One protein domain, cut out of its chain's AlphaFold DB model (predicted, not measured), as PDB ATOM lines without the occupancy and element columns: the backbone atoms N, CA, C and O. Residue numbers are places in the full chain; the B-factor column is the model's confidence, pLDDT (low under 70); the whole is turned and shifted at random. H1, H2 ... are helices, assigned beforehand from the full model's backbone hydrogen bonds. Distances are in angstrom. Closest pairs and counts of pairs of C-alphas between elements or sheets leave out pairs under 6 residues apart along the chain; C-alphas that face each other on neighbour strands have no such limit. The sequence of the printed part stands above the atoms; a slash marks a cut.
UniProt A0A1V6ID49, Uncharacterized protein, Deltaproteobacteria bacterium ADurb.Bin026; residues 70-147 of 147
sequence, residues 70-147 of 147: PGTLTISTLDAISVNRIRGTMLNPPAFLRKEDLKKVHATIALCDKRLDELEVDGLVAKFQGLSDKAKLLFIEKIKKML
ATOM      1  N   PRO A  70     157.659 116.990  99.414       84.19
ATOM      2  CA  PRO A  70     158.330 118.237  99.745       84.19
ATOM      3  C   PRO A  70     157.320 119.390  99.845       84.19
ATOM      4  O   PRO A  70     156.216 119.333  99.296       84.19
ATOM      5  N   GLY A  71     157.708 120.467 100.528       80.56
ATOM      6  CA  GLY A  71     156.883 121.672 100.625       80.56
ATOM      7  C   GLY A  71     156.626 122.321  99.260       80.56
ATOM      8  O   GLY A  71     157.451 122.247  98.352       80.56
ATOM      9  N   THR A  72     155.492 123.012  99.114       74.94
ATOM     10  CA  THR A  72     155.071 123.643  97.847       74.94
ATOM     11  C   THR A  72     156.125 124.586  97.260       74.94
ATOM     12  O   THR A  72     156.421 124.503  96.071       74.94
ATOM     13  N   LEU A  73     156.730 125.442  98.096       72.06
ATOM     14  CA  LEU A  73     157.790 126.374  97.680       72.06
ATOM     15  C   LEU A  73     159.040 125.647  97.170       72.06
ATOM     16  O   LEU A  73     159.761 126.175  96.328       72.06
ATOM     17  N   THR A  74     159.284 124.431  97.657       87.50
ATOM     18  CA  THR A  74     160.376 123.589  97.180       87.50
ATOM     19  C   THR A  74     160.090 123.109  95.763       87.50
ATOM     20  O   THR A  74     160.957 123.223  94.915       87.50
ATOM     21  N   ILE A  75     158.877 122.635  95.455       92.44
ATOM     22  CA  ILE A  75     158.560 122.104  94.114       92.44
ATOM     23  C   ILE A  75     158.735 123.170  93.029       92.44
ATOM     24  O   ILE A  75     159.314 122.880  91.985       92.44
ATOM     25  N   SER A  76     158.293 124.405  93.280       92.50
ATOM     26  CA  SER A  76     158.372 125.500  92.300       92.50
ATOM     27  C   SER A  76     159.794 125.903  91.902       92.50
ATOM     28  O   SER A  76     159.966 126.562  90.881       92.50
ATOM     29  N   THR A  77     160.814 125.542  92.683       93.62
ATOM     30  CA  THR A  77     162.211 125.917  92.414       93.62
ATOM     31  C   THR A  77     163.050 124.773  91.851       93.62
ATOM     32  O   THR A  77     164.184 125.002  91.435       93.62
ATOM     33  N   LEU A  78     162.510 123.553  91.800       95.00
ATOM     34  CA  LEU A  78     163.223 122.381  91.296       95.00
ATOM     35  C   LEU A  78     163.318 122.371  89.763       95.00
ATOM     36  O   LEU A  78     162.497 122.967  89.053       95.00
ATOM     37  N   ASP A  79     164.333 121.657  89.272       95.75
ATOM     38  CA  ASP A  79     164.528 121.322  87.863       95.75
ATOM     39  C   ASP A  79     163.563 120.216  87.387       95.75
ATOM     40  O   ASP A  79     162.943 119.508  88.188       95.75
ATOM     41  N   ALA A  80     163.457 120.037  86.068       96.38
ATOM     42  CA  ALA A  80     162.499 119.113  85.465       96.38
ATOM     43  C   ALA A  80     162.725 117.644  85.876       96.38
ATOM     44  O   ALA A  80     161.756 116.908  86.085       96.38
ATOM     45  N   ILE A  81     163.978 117.209  86.046       93.69
ATOM     46  CA  ILE A  81     164.319 115.831  86.436       93.69
ATOM     47  C   ILE A  81     163.875 115.586  87.880       93.69
ATOM     48  O   ILE A  81     163.188 114.601  88.171       93.69
ATOM     49  N   SER A  82     164.220 116.505  88.780       94.44
ATOM     50  CA  SER A  82     163.860 116.456  90.195       94.44
ATOM     51  C   SER A  82     162.343 116.445  90.396       94.44
ATOM     52  O   SER A  82     161.828 115.608  91.144       94.44
ATOM     53  N   VAL A  83     161.616 117.319  89.693       95.69
ATOM     54  CA  VAL A  83     160.145 117.390  89.753       95.69
ATOM     55  C   VAL A  83     159.511 116.114  89.207       95.69
ATOM     56  O   VAL A  83     158.614 115.552  89.840       95.69
ATOM     57  N   ASN A  84     159.989 115.612  88.066       94.62
ATOM     58  CA  ASN A  84     159.431 114.404  87.467       94.62
ATOM     59  C   ASN A  84     159.698 113.153  88.322       94.62
ATOM     60  O   ASN A  84     158.855 112.260  88.380       94.62
ATOM     61  N   ARG A  85     160.817 113.106  89.059       93.12
ATOM     62  CA  ARG A  85     161.083 112.044  90.042       93.12
ATOM     63  C   ARG A  85     160.056 112.047  91.176       93.12
ATOM     64  O   ARG A  85     159.510 110.994  91.490       93.12
ATOM     65  N   ILE A  86     159.764 113.214  91.758       94.94
ATOM     66  CA  ILE A  86     158.732 113.350  92.803       94.94
ATOM     67  C   ILE A  86     157.376 112.903  92.253       94.94
ATOM     68  O   ILE A  86     156.698 112.077  92.863       94.94
ATOM     69  N   ARG A  87     157.011 113.389  91.061       95.44
ATOM     70  CA  ARG A  87     155.780 112.999  90.368       95.44
ATOM     71  C   ARG A  87     155.682 111.486  90.169       95.44
ATOM     72  O   ARG A  87     154.633 110.910  90.435       95.44
ATOM     73  N   GLY A  88     156.766 110.837  89.743       93.50
ATOM     74  CA  GLY A  88     156.832 109.385  89.564       93.50
ATOM     75  C   GLY A  88     156.555 108.606  90.854       93.50
ATOM     76  O   GLY A  88     155.784 107.646  90.830       93.50
ATOM     77  N   THR A  89     157.109 109.058  91.984       94.38
ATOM     78  CA  THR A  89     156.810 108.495  93.313       94.38
ATOM     79  C   THR A  89     155.334 108.665  93.672       94.38
ATOM     80  O   THR A  89     154.703 107.723  94.142       94.38
ATOM     81  N   MET A  90     154.760 109.845  93.424       95.50
ATOM     82  CA  MET A  90     153.358 110.133  93.749       95.50
ATOM     83  C   MET A  90     152.361 109.362  92.874       95.50
ATOM     84  O   MET A  90     151.276 109.033  93.342       95.50
ATOM     85  N   LEU A  91     152.710 109.058  91.620       94.50
ATOM     86  CA  LEU A  91     151.867 108.275  90.705       94.50
ATOM     87  C   LEU A  91     151.747 106.798  91.096       94.50
ATOM     88  O   LEU A  91     150.845 106.119  90.613       94.50
ATOM     89  N   ASN A  92     152.629 106.310  91.969       92.81
ATOM     90  CA  ASN A  92     152.615 104.939  92.475       92.81
ATOM     91  C   ASN A  92     152.548 104.954  94.012       92.81
ATOM     92  O   ASN A  92     153.500 104.533  94.675       92.81
ATOM     93  N   PRO A  93     151.459 105.484  94.600       95.19
ATOM     94  CA  PRO A  93     151.351 105.590  96.043       95.19
ATOM     95  C   PRO A  93     151.234 104.197  96.687       95.19
ATOM     96  O   PRO A  93     150.623 103.298  96.103       95.19
ATOM     97  N   PRO A  94     151.758 104.000  97.910       95.62
ATOM     98  CA  PRO A  94     151.565 102.754  98.640       95.62
ATOM     99  C   PRO A  94     150.089 102.463  98.939       95.62
ATOM    100  O   PRO A  94     149.319 103.365  99.272       95.62
ATOM    101  N   ALA A  95     149.715 101.181  98.920       95.06
ATOM    102  CA  ALA A  95     148.338 100.730  99.155       95.06
ATOM    103  C   ALA A  95     147.805 101.046 100.567       95.06
ATOM    104  O   ALA A  95     146.595 101.092 100.779       95.06
ATOM    105  N   PHE A  96     148.697 101.282 101.535       94.38
ATOM    106  CA  PHE A  96     148.329 101.634 102.909       94.38
ATOM    107  C   PHE A  96     147.905 103.091 103.113       94.38
ATOM    108  O   PHE A  96     147.557 103.471 104.234       94.38
ATOM    109  N   LEU A  97     147.949 103.921 102.068       95.62
ATOM    110  CA  LEU A  97     147.428 105.281 102.134       95.62
ATOM    111  C   LEU A  97     145.900 105.286 102.115       95.62
ATOM    112  O   LEU A  97     145.262 104.581 101.335       95.62
ATOM    113  N   ARG A  98     145.306 106.144 102.948       93.75
ATOM    114  CA  ARG A  98     143.854 106.345 102.973       93.75
ATOM    115  C   ARG A  98     143.421 107.389 101.957       93.75
ATOM    116  O   ARG A  98     144.229 108.160 101.438       93.75
ATOM    117  N   LYS A  99     142.109 107.482 101.732       92.44
ATOM    118  CA  LYS A  99     141.499 108.467 100.826       92.44
ATOM    119  C   LYS A  99     141.946 109.898 101.135       92.44
ATOM    120  O   LYS A  99     142.164 110.682 100.218       92.44
ATOM    121  N   GLU A 100     142.109 110.247 102.408       93.12
ATOM    122  CA  GLU A 100     142.558 111.573 102.839       93.12
ATOM    123  C   GLU A 100     144.032 111.829 102.502       93.12
ATOM    124  O   GLU A 100     144.384 112.941 102.112       93.12
ATOM    125  N   ASP A 101     144.887 110.809 102.602       95.56
ATOM    126  CA  ASP A 101     146.301 110.905 102.229       95.56
ATOM    127  C   ASP A 101     146.447 111.050 100.711       95.56
ATOM    128  O   ASP A 101     147.212 111.892 100.236       95.56
ATOM    129  N   LEU A 102     145.642 110.307  99.944       95.56
ATOM    130  CA  LEU A 102     145.621 110.380  98.482       95.56
ATOM    131  C   LEU A 102     145.238 111.774  97.969       95.56
ATOM    132  O   LEU A 102     145.730 112.195  96.926       95.56
ATOM    133  N   LYS A 103     144.434 112.549  98.713       96.06
ATOM    134  CA  LYS A 103     144.175 113.960  98.369       96.06
ATOM    135  C   LYS A 103     145.460 114.791  98.370       96.06
ATOM    136  O   LYS A 103     145.641 115.613  97.476       96.06
ATOM    137  N   LYS A 104     146.355 114.569  99.341       94.94
ATOM    138  CA  LYS A 104     147.658 115.252  99.395       94.94
ATOM    139  C   LYS A 104     148.543 114.815  98.233       94.94
ATOM    140  O   LYS A 104     149.092 115.670  97.554       94.94
ATOM    141  N   VAL A 105     148.594 113.512  97.957       96.62
ATOM    142  CA  VAL A 105     149.331 112.945  96.813       96.62
ATOM    143  C   VAL A 105     148.878 113.579  95.495       96.62
ATOM    144  O   VAL A 105     149.705 114.081  94.738       96.62
ATOM    145  N   HIS A 106     147.569 113.635  95.237       96.50
ATOM    146  CA  HIS A 106     147.032 114.242  94.017       96.50
ATOM    147  C   HIS A 106     147.321 115.746  93.924       96.50
ATOM    148  O   HIS A 106     147.664 116.234  92.849       96.50
ATOM    149  N   ALA A 107     147.238 116.477  95.039       95.69
ATOM    150  CA  ALA A 107     147.611 117.889  95.068       95.69
ATOM    151  C   ALA A 107     149.100 118.090  94.732       95.69
ATOM    152  O   ALA A 107     149.443 118.984  93.960       95.69
ATOM    153  N   THR A 108     149.982 117.230  95.248       96.06
ATOM    154  CA  THR A 108     151.414 117.247  94.920       96.06
ATOM    155  C   THR A 108     151.666 116.927  93.448       96.06
ATOM    156  O   THR A 108     152.460 117.621  92.818       96.06
ATOM    157  N   ILE A 109     150.964 115.946  92.863       96.38
ATOM    158  CA  ILE A 109     151.054 115.648  91.422       96.38
ATOM    159  C   ILE A 109     150.689 116.880  90.596       96.38
ATOM    160  O   ILE A 109     151.443 117.240  89.699       96.38
ATOM    161  N   ALA A 110     149.591 117.562  90.934       96.62
ATOM    162  CA  ALA A 110     149.162 118.763  90.220       96.62
ATOM    163  C   ALA A 110     150.212 119.889  90.282       96.62
ATOM    164  O   ALA A 110     150.445 120.572  89.286       96.62
ATOM    165  N   LEU A 111     150.887 120.059  91.425       96.31
ATOM    166  CA  LEU A 111     151.996 121.009  91.560       96.31
ATOM    167  C   LEU A 111     153.200 120.616  90.698       96.31
ATOM    168  O   LEU A 111     153.791 121.476  90.047       96.31
ATOM    169  N   CYS A 112     153.553 119.328  90.670       96.56
ATOM    170  CA  CYS A 112     154.620 118.829  89.808       96.56
ATOM    171  C   CYS A 112     154.284 119.009  88.324       96.56
ATOM    172  O   CYS A 112     155.141 119.441  87.560       96.56
ATOM    173  N   ASP A 113     153.052 118.700  87.917       96.38
ATOM    174  CA  ASP A 113     152.593 118.871  86.539       96.38
ATOM    175  C   ASP A 113     152.666 120.334  86.114       96.38
ATOM    176  O   ASP A 113     153.287 120.627  85.095       96.38
ATOM    177  N   LYS A 114     152.155 121.245  86.951       96.81
ATOM    178  CA  LYS A 114     152.257 122.687  86.716       96.81
ATOM    179  C   LYS A 114     153.711 123.126  86.537       96.81
ATOM    180  O   LYS A 114     154.024 123.833  85.587       96.81
ATOM    181  N   ARG A 115     154.608 122.698  87.432       96.69
ATOM    182  CA  ARG A 115     156.024 123.077  87.361       96.69
ATOM    183  C   ARG A 115     156.711 122.527  86.111       96.69
ATOM    184  O   ARG A 115     157.536 123.213  85.522       96.69
ATOM    185  N   LEU A 116     156.396 121.299  85.704       97.25
ATOM    186  CA  LEU A 116     156.925 120.744  84.457       97.25
ATOM    187  C   LEU A 116     156.422 121.535  83.248       97.25
ATOM    188  O   LEU A 116     157.200 121.775  82.337       97.25
ATOM    189  N   ASP A 117     155.165 121.971  83.251       96.88
ATOM    190  CA  ASP A 117     154.625 122.787  82.161       96.88
ATOM    191  C   ASP A 117     155.299 124.171  82.095       96.88
ATOM    192  O   ASP A 117     155.627 124.635  81.008       96.88
ATOM    193  N   GLU A 118     155.605 124.791  83.243       97.12
ATOM    194  CA  GLU A 118     156.383 126.043  83.328       97.12
ATOM    195  C   GLU A 118     157.824 125.914  82.800       97.12
ATOM    196  O   GLU A 118     158.428 126.912  82.416       97.12
ATOM    197  N   LEU A 119     158.391 124.703  82.806       97.12
ATOM    198  CA  LEU A 119     159.727 124.407  82.276       97.12
ATOM    199  C   LEU A 119     159.711 124.067  80.775       97.12
ATOM    200  O   LEU A 119     160.753 123.727  80.214       97.12
ATOM    201  N   GLU A 120     158.542 124.136  80.129       96.31
ATOM    202  CA  GLU A 120     158.335 123.967  78.689       96.31
ATOM    203  C   GLU A 120     159.076 122.746  78.103       96.31
ATOM    204  O   GLU A 120     158.717 121.596  78.373       96.31
ATOM    205  N   VAL A 121     160.119 122.979  77.295       95.50
ATOM    206  CA  VAL A 121     160.896 121.937  76.610       95.50
ATOM    207  C   VAL A 121     161.560 120.994  77.609       95.50
ATOM    208  O   VAL A 121     161.454 119.777  77.450       95.50
ATOM    209  N   ASP A 122     162.181 121.522  78.664       96.81
ATOM    210  CA  ASP A 122     162.839 120.701  79.688       96.81
ATOM    211  C   ASP A 122     161.817 119.839  80.435       96.81
ATOM    212  O   ASP A 122     162.060 118.663  80.724       96.81
ATOM    213  N   GLY A 123     160.628 120.395  80.679       96.44
ATOM    214  CA  GLY A 123     159.493 119.668  81.235       96.44
ATOM    215  C   GLY A 123     159.037 118.505  80.357       96.44
ATOM    216  O   GLY A 123     158.836 117.390  80.851       96.44
ATOM    217  N   LEU A 124     158.913 118.732  79.047       94.75
ATOM    218  CA  LEU A 124     158.548 117.697  78.075       94.75
ATOM    219  C   LEU A 124     159.613 116.604  77.973       94.75
ATOM    220  O   LEU A 124     159.268 115.419  77.964       94.75
ATOM    221  N   VAL A 125     160.896 116.978  77.941       95.75
ATOM    222  CA  VAL A 125     162.014 116.024  77.919       95.75
ATOM    223  C   VAL A 125     161.997 115.157  79.175       95.75
ATOM    224  O   VAL A 125     162.080 113.933  79.067       95.75
ATOM    225  N   ALA A 126     161.816 115.749  80.356       95.31
ATOM    226  CA  ALA A 126     161.734 114.991  81.601       95.31
ATOM    227  C   ALA A 126     160.524 114.042  81.617       95.31
ATOM    228  O   ALA A 126     160.672 112.859  81.940       95.31
ATOM    229  N   LYS A 127     159.338 114.517  81.202       92.75
ATOM    230  CA  LYS A 127     158.133 113.678  81.065       92.75
ATOM    231  C   LYS A 127     158.386 112.503  80.114       92.75
ATOM    232  O   LYS A 127     158.065 111.370  80.466       92.75
ATOM    233  N   PHE A 128     159.019 112.743  78.964       94.00
ATOM    234  CA  PHE A 128     159.400 111.707  78.001       94.00
ATOM    235  C   PHE A 128     160.386 110.689  78.593       94.00
ATOM    236  O   PHE A 128     160.195 109.481  78.442       94.00
ATOM    237  N   GLN A 129     161.417 111.144  79.309       91.38
ATOM    238  CA  GLN A 129     162.389 110.262  79.965       91.38
ATOM    239  C   GLN A 129     161.737 109.341  81.003       91.38
ATOM    240  O   GLN A 129     162.163 108.193  81.139       91.38
ATOM    241  N   GLY A 130     160.688 109.819  81.681       87.25
ATOM    242  CA  GLY A 130     159.909 109.044  82.650       87.25
ATOM    243  C   GLY A 130     158.934 108.026  82.046       87.25
ATOM    244  O   GLY A 130     158.339 107.249  82.790       87.25
ATOM    245  N   LEU A 131     158.745 108.006  80.724       90.94
ATOM    246  CA  LEU A 131     157.895 107.017  80.062       90.94
ATOM    247  C   LEU A 131     158.547 105.624  80.046       90.94
ATOM    248  O   LEU A 131     159.773 105.489  80.006       90.94
ATOM    249  N   SER A 132     157.716 104.579  79.993       91.31
ATOM    250  CA  SER A 132     158.181 103.224  79.671       91.31
ATOM    251  C   SER A 132     158.745 103.166  78.251       91.31
ATOM    252  O   SER A 132     158.349 103.956  77.392       91.31
ATOM    253  N   ASP A 133     159.612 102.198  77.960       94.44
ATOM    254  CA  ASP A 133     160.245 102.085  76.636       94.44
ATOM    255  C   ASP A 133     159.216 101.971  75.504       94.44
ATOM    256  O   ASP A 133     159.325 102.640  74.476       94.44
ATOM    257  N   LYS A 134     158.134 101.217  75.736       95.81
ATOM    258  CA  LYS A 134     157.003 101.127  74.803       95.81
ATOM    259  C   LYS A 134     156.349 102.493  74.561       95.81
ATOM    260  O   LYS A 134     156.042 102.834  73.422       95.81
ATOM    261  N   ALA A 135     156.123 103.273  75.616       94.75
ATOM    262  CA  ALA A 135     155.519 104.596  75.498       94.75
ATOM    263  C   ALA A 135     156.471 105.616  74.846       94.75
ATOM    264  O   ALA A 135     156.010 106.449  74.067       94.75
ATOM    265  N   LYS A 136     157.787 105.511  75.079       96.19
ATOM    266  CA  LYS A 136     158.806 106.326  74.393       96.19
ATOM    267  C   LYS A 136     158.790 106.101  72.883       96.19
ATOM    268  O   LYS A 136     158.778 107.070  72.128       96.19
ATOM    269  N   LEU A 137     158.733 104.843  72.439       95.88
ATOM    270  CA  LEU A 137     158.645 104.510  71.012       95.88
ATOM    271  C   LEU A 137     157.393 105.120  70.368       95.88
ATOM    272  O   LEU A 137     157.501 105.821  69.363       95.88
ATOM    273  N   LEU A 138     156.226 104.943  70.998       96.00
ATOM    274  CA  LEU A 138     154.965 105.530  70.526       96.00
ATOM    275  C   LEU A 138     155.011 107.061  70.466       96.00
ATOM    276  O   LEU A 138     154.450 107.668  69.554       96.00
ATOM    277  N   PHE A 139     155.666 107.696  71.438       95.38
ATOM    278  CA  PHE A 139     155.837 109.144  71.459       95.38
ATOM    279  C   PHE A 139     156.687 109.627  70.275       95.38
ATOM    280  O   PHE A 139     156.272 110.536  69.557       95.38
ATOM    281  N   ILE A 140     157.824 108.972  70.007       95.25
ATOM    282  CA  ILE A 140     158.687 109.288  68.857       95.25
ATOM    283  C   ILE A 140     157.933 109.091  67.534       95.25
ATOM    284  O   ILE A 140     158.019 109.940  66.648       95.25
ATOM    285  N   GLU A 141     157.175 108.001  67.386       95.75
ATOM    286  CA  GLU A 141     156.359 107.759  66.188       95.75
ATOM    287  C   GLU A 141     155.316 108.853  65.954       95.75
ATOM    288  O   GLU A 141     155.083 109.242  64.810       95.75
ATOM    289  N   LYS A 142     154.688 109.364  67.021       95.00
ATOM    290  CA  LYS A 142     153.739 110.479  66.925       95.00
ATOM    291  C   LYS A 142     154.430 111.765  66.480       95.00
ATOM    292  O   LYS A 142     153.924 112.404  65.566       95.00
ATOM    293  N   ILE A 143     155.593 112.102  67.046       93.62
ATOM    294  CA  ILE A 143     156.364 113.289  66.634       93.62
ATOM    295  C   ILE A 143     156.770 113.202  65.162       93.62
ATOM    296  O   ILE A 143     156.578 114.160  64.422       93.62
ATOM    297  N   LYS A 144     157.261 112.042  64.707       94.25
ATOM    298  CA  LYS A 144     157.652 111.828  63.301       94.25
ATOM    299  C   LYS A 144     156.514 112.017  62.294       94.25
ATOM    300  O   LYS A 144     156.798 112.165  61.117       94.25
ATOM    301  N   LYS A 145     155.250 111.944  62.726       94.56
ATOM    302  CA  LYS A 145     154.068 112.192  61.879       94.56
ATOM    303  C   LYS A 145     153.602 113.650  61.908       94.56
ATOM    304  O   LYS A 145     152.721 114.006  61.134       94.56
ATOM    305  N   MET A 146     154.101 114.441  62.856       91.25
ATOM    306  CA  MET A 146     153.755 115.856  63.025       91.25
ATOM    307  C   MET A 146     154.765 116.792  62.353       91.25
ATOM    308  O   MET A 146     154.441 117.957  62.136       91.25
ATOM    309  N   LEU A 147     155.964 116.281  62.068       75.06
ATOM    310  CA  LEU A 147     157.014 116.917  61.273       75.06
ATOM    311  C   LEU A 147     156.938 116.416  59.830       75.06
ATOM    312  O   LEU A 147     157.215 117.231  58.927       75.06
TER     313      LEU A 147
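AT A GLANCE: This is residues 70 to 147 of the 147 residues of an uncharacterized protein of Deltaproteobacteria bacterium ADurb.Bin026 (UniProt A0A1V6ID49). Two helices, H2 and the longer H3, lie side by side as a hairpin; the short H1 packs on residues 108 to 115 of H3, and H4 crosses the end where H2 begins and H3 ends. From H4 the chain folds back as a V into H5, an arm whose residues 141 to 144 stick out with the tail to 147. The 78 printed residues hold five named helices, H1 to H5 in order, and no named strand: all helix. The whole is only just loose, close to compact, with a radius of gyration of the C-alphas of 14.2 A, and spans 44 by 28 by 16 A.

HOW THE PARTS SIT: H1, residues 72 to 75, touches H3, residues 99 to 118, closest at the C-alphas of Ile 75 and Cys 112, 6.7 A apart. H2, residues 80 to 91, forms a helical hairpin with H3: they touch, closest at the C-alphas of Arg 87 and Ile 109, 5.5 A, at a shallow tilt of 24 degrees, opposite ways. H4, residues 120 to 129, touches residues 115 to 117 alone of H3, closest at the C-alphas of Leu 116 and Gly 123, 4.3 A, at a steep tilt of 56 degrees. Residues 80 to 84 alone of H2 touch H4, closest at the C-alphas of Ala 80 and Gly 123, 5.2 A. H5, residues 133 to 144, forms a helical hairpin with H4; they only just touch, with 3 pairs of C-alphas within 8 A, closest at Phe 128 and Lys 136, 6.5 A. H5 is apart from H1, H2 and H3. Every O i to N i+4 pair is within hydrogen-bond range in H2, H4 and H5, and 15 of 16 in H3; H1 is too short for such a pair.

IN THESE COORDINATES: H1 begins at C-alpha 72 (155.071, 123.643, 97.847). H2 is 16.1 A long, H3 28.9 A, H4 14.3 A and H5 16.7 A, which ends at C-alpha 144 (157.652, 111.828, 63.301).

THE WHOLE: The C-alphas farthest apart, of Phe 96 and Leu 147, are 45.2 A apart. The printed part has no cut and no long link, and no printed residue is under 70 in pLDDT.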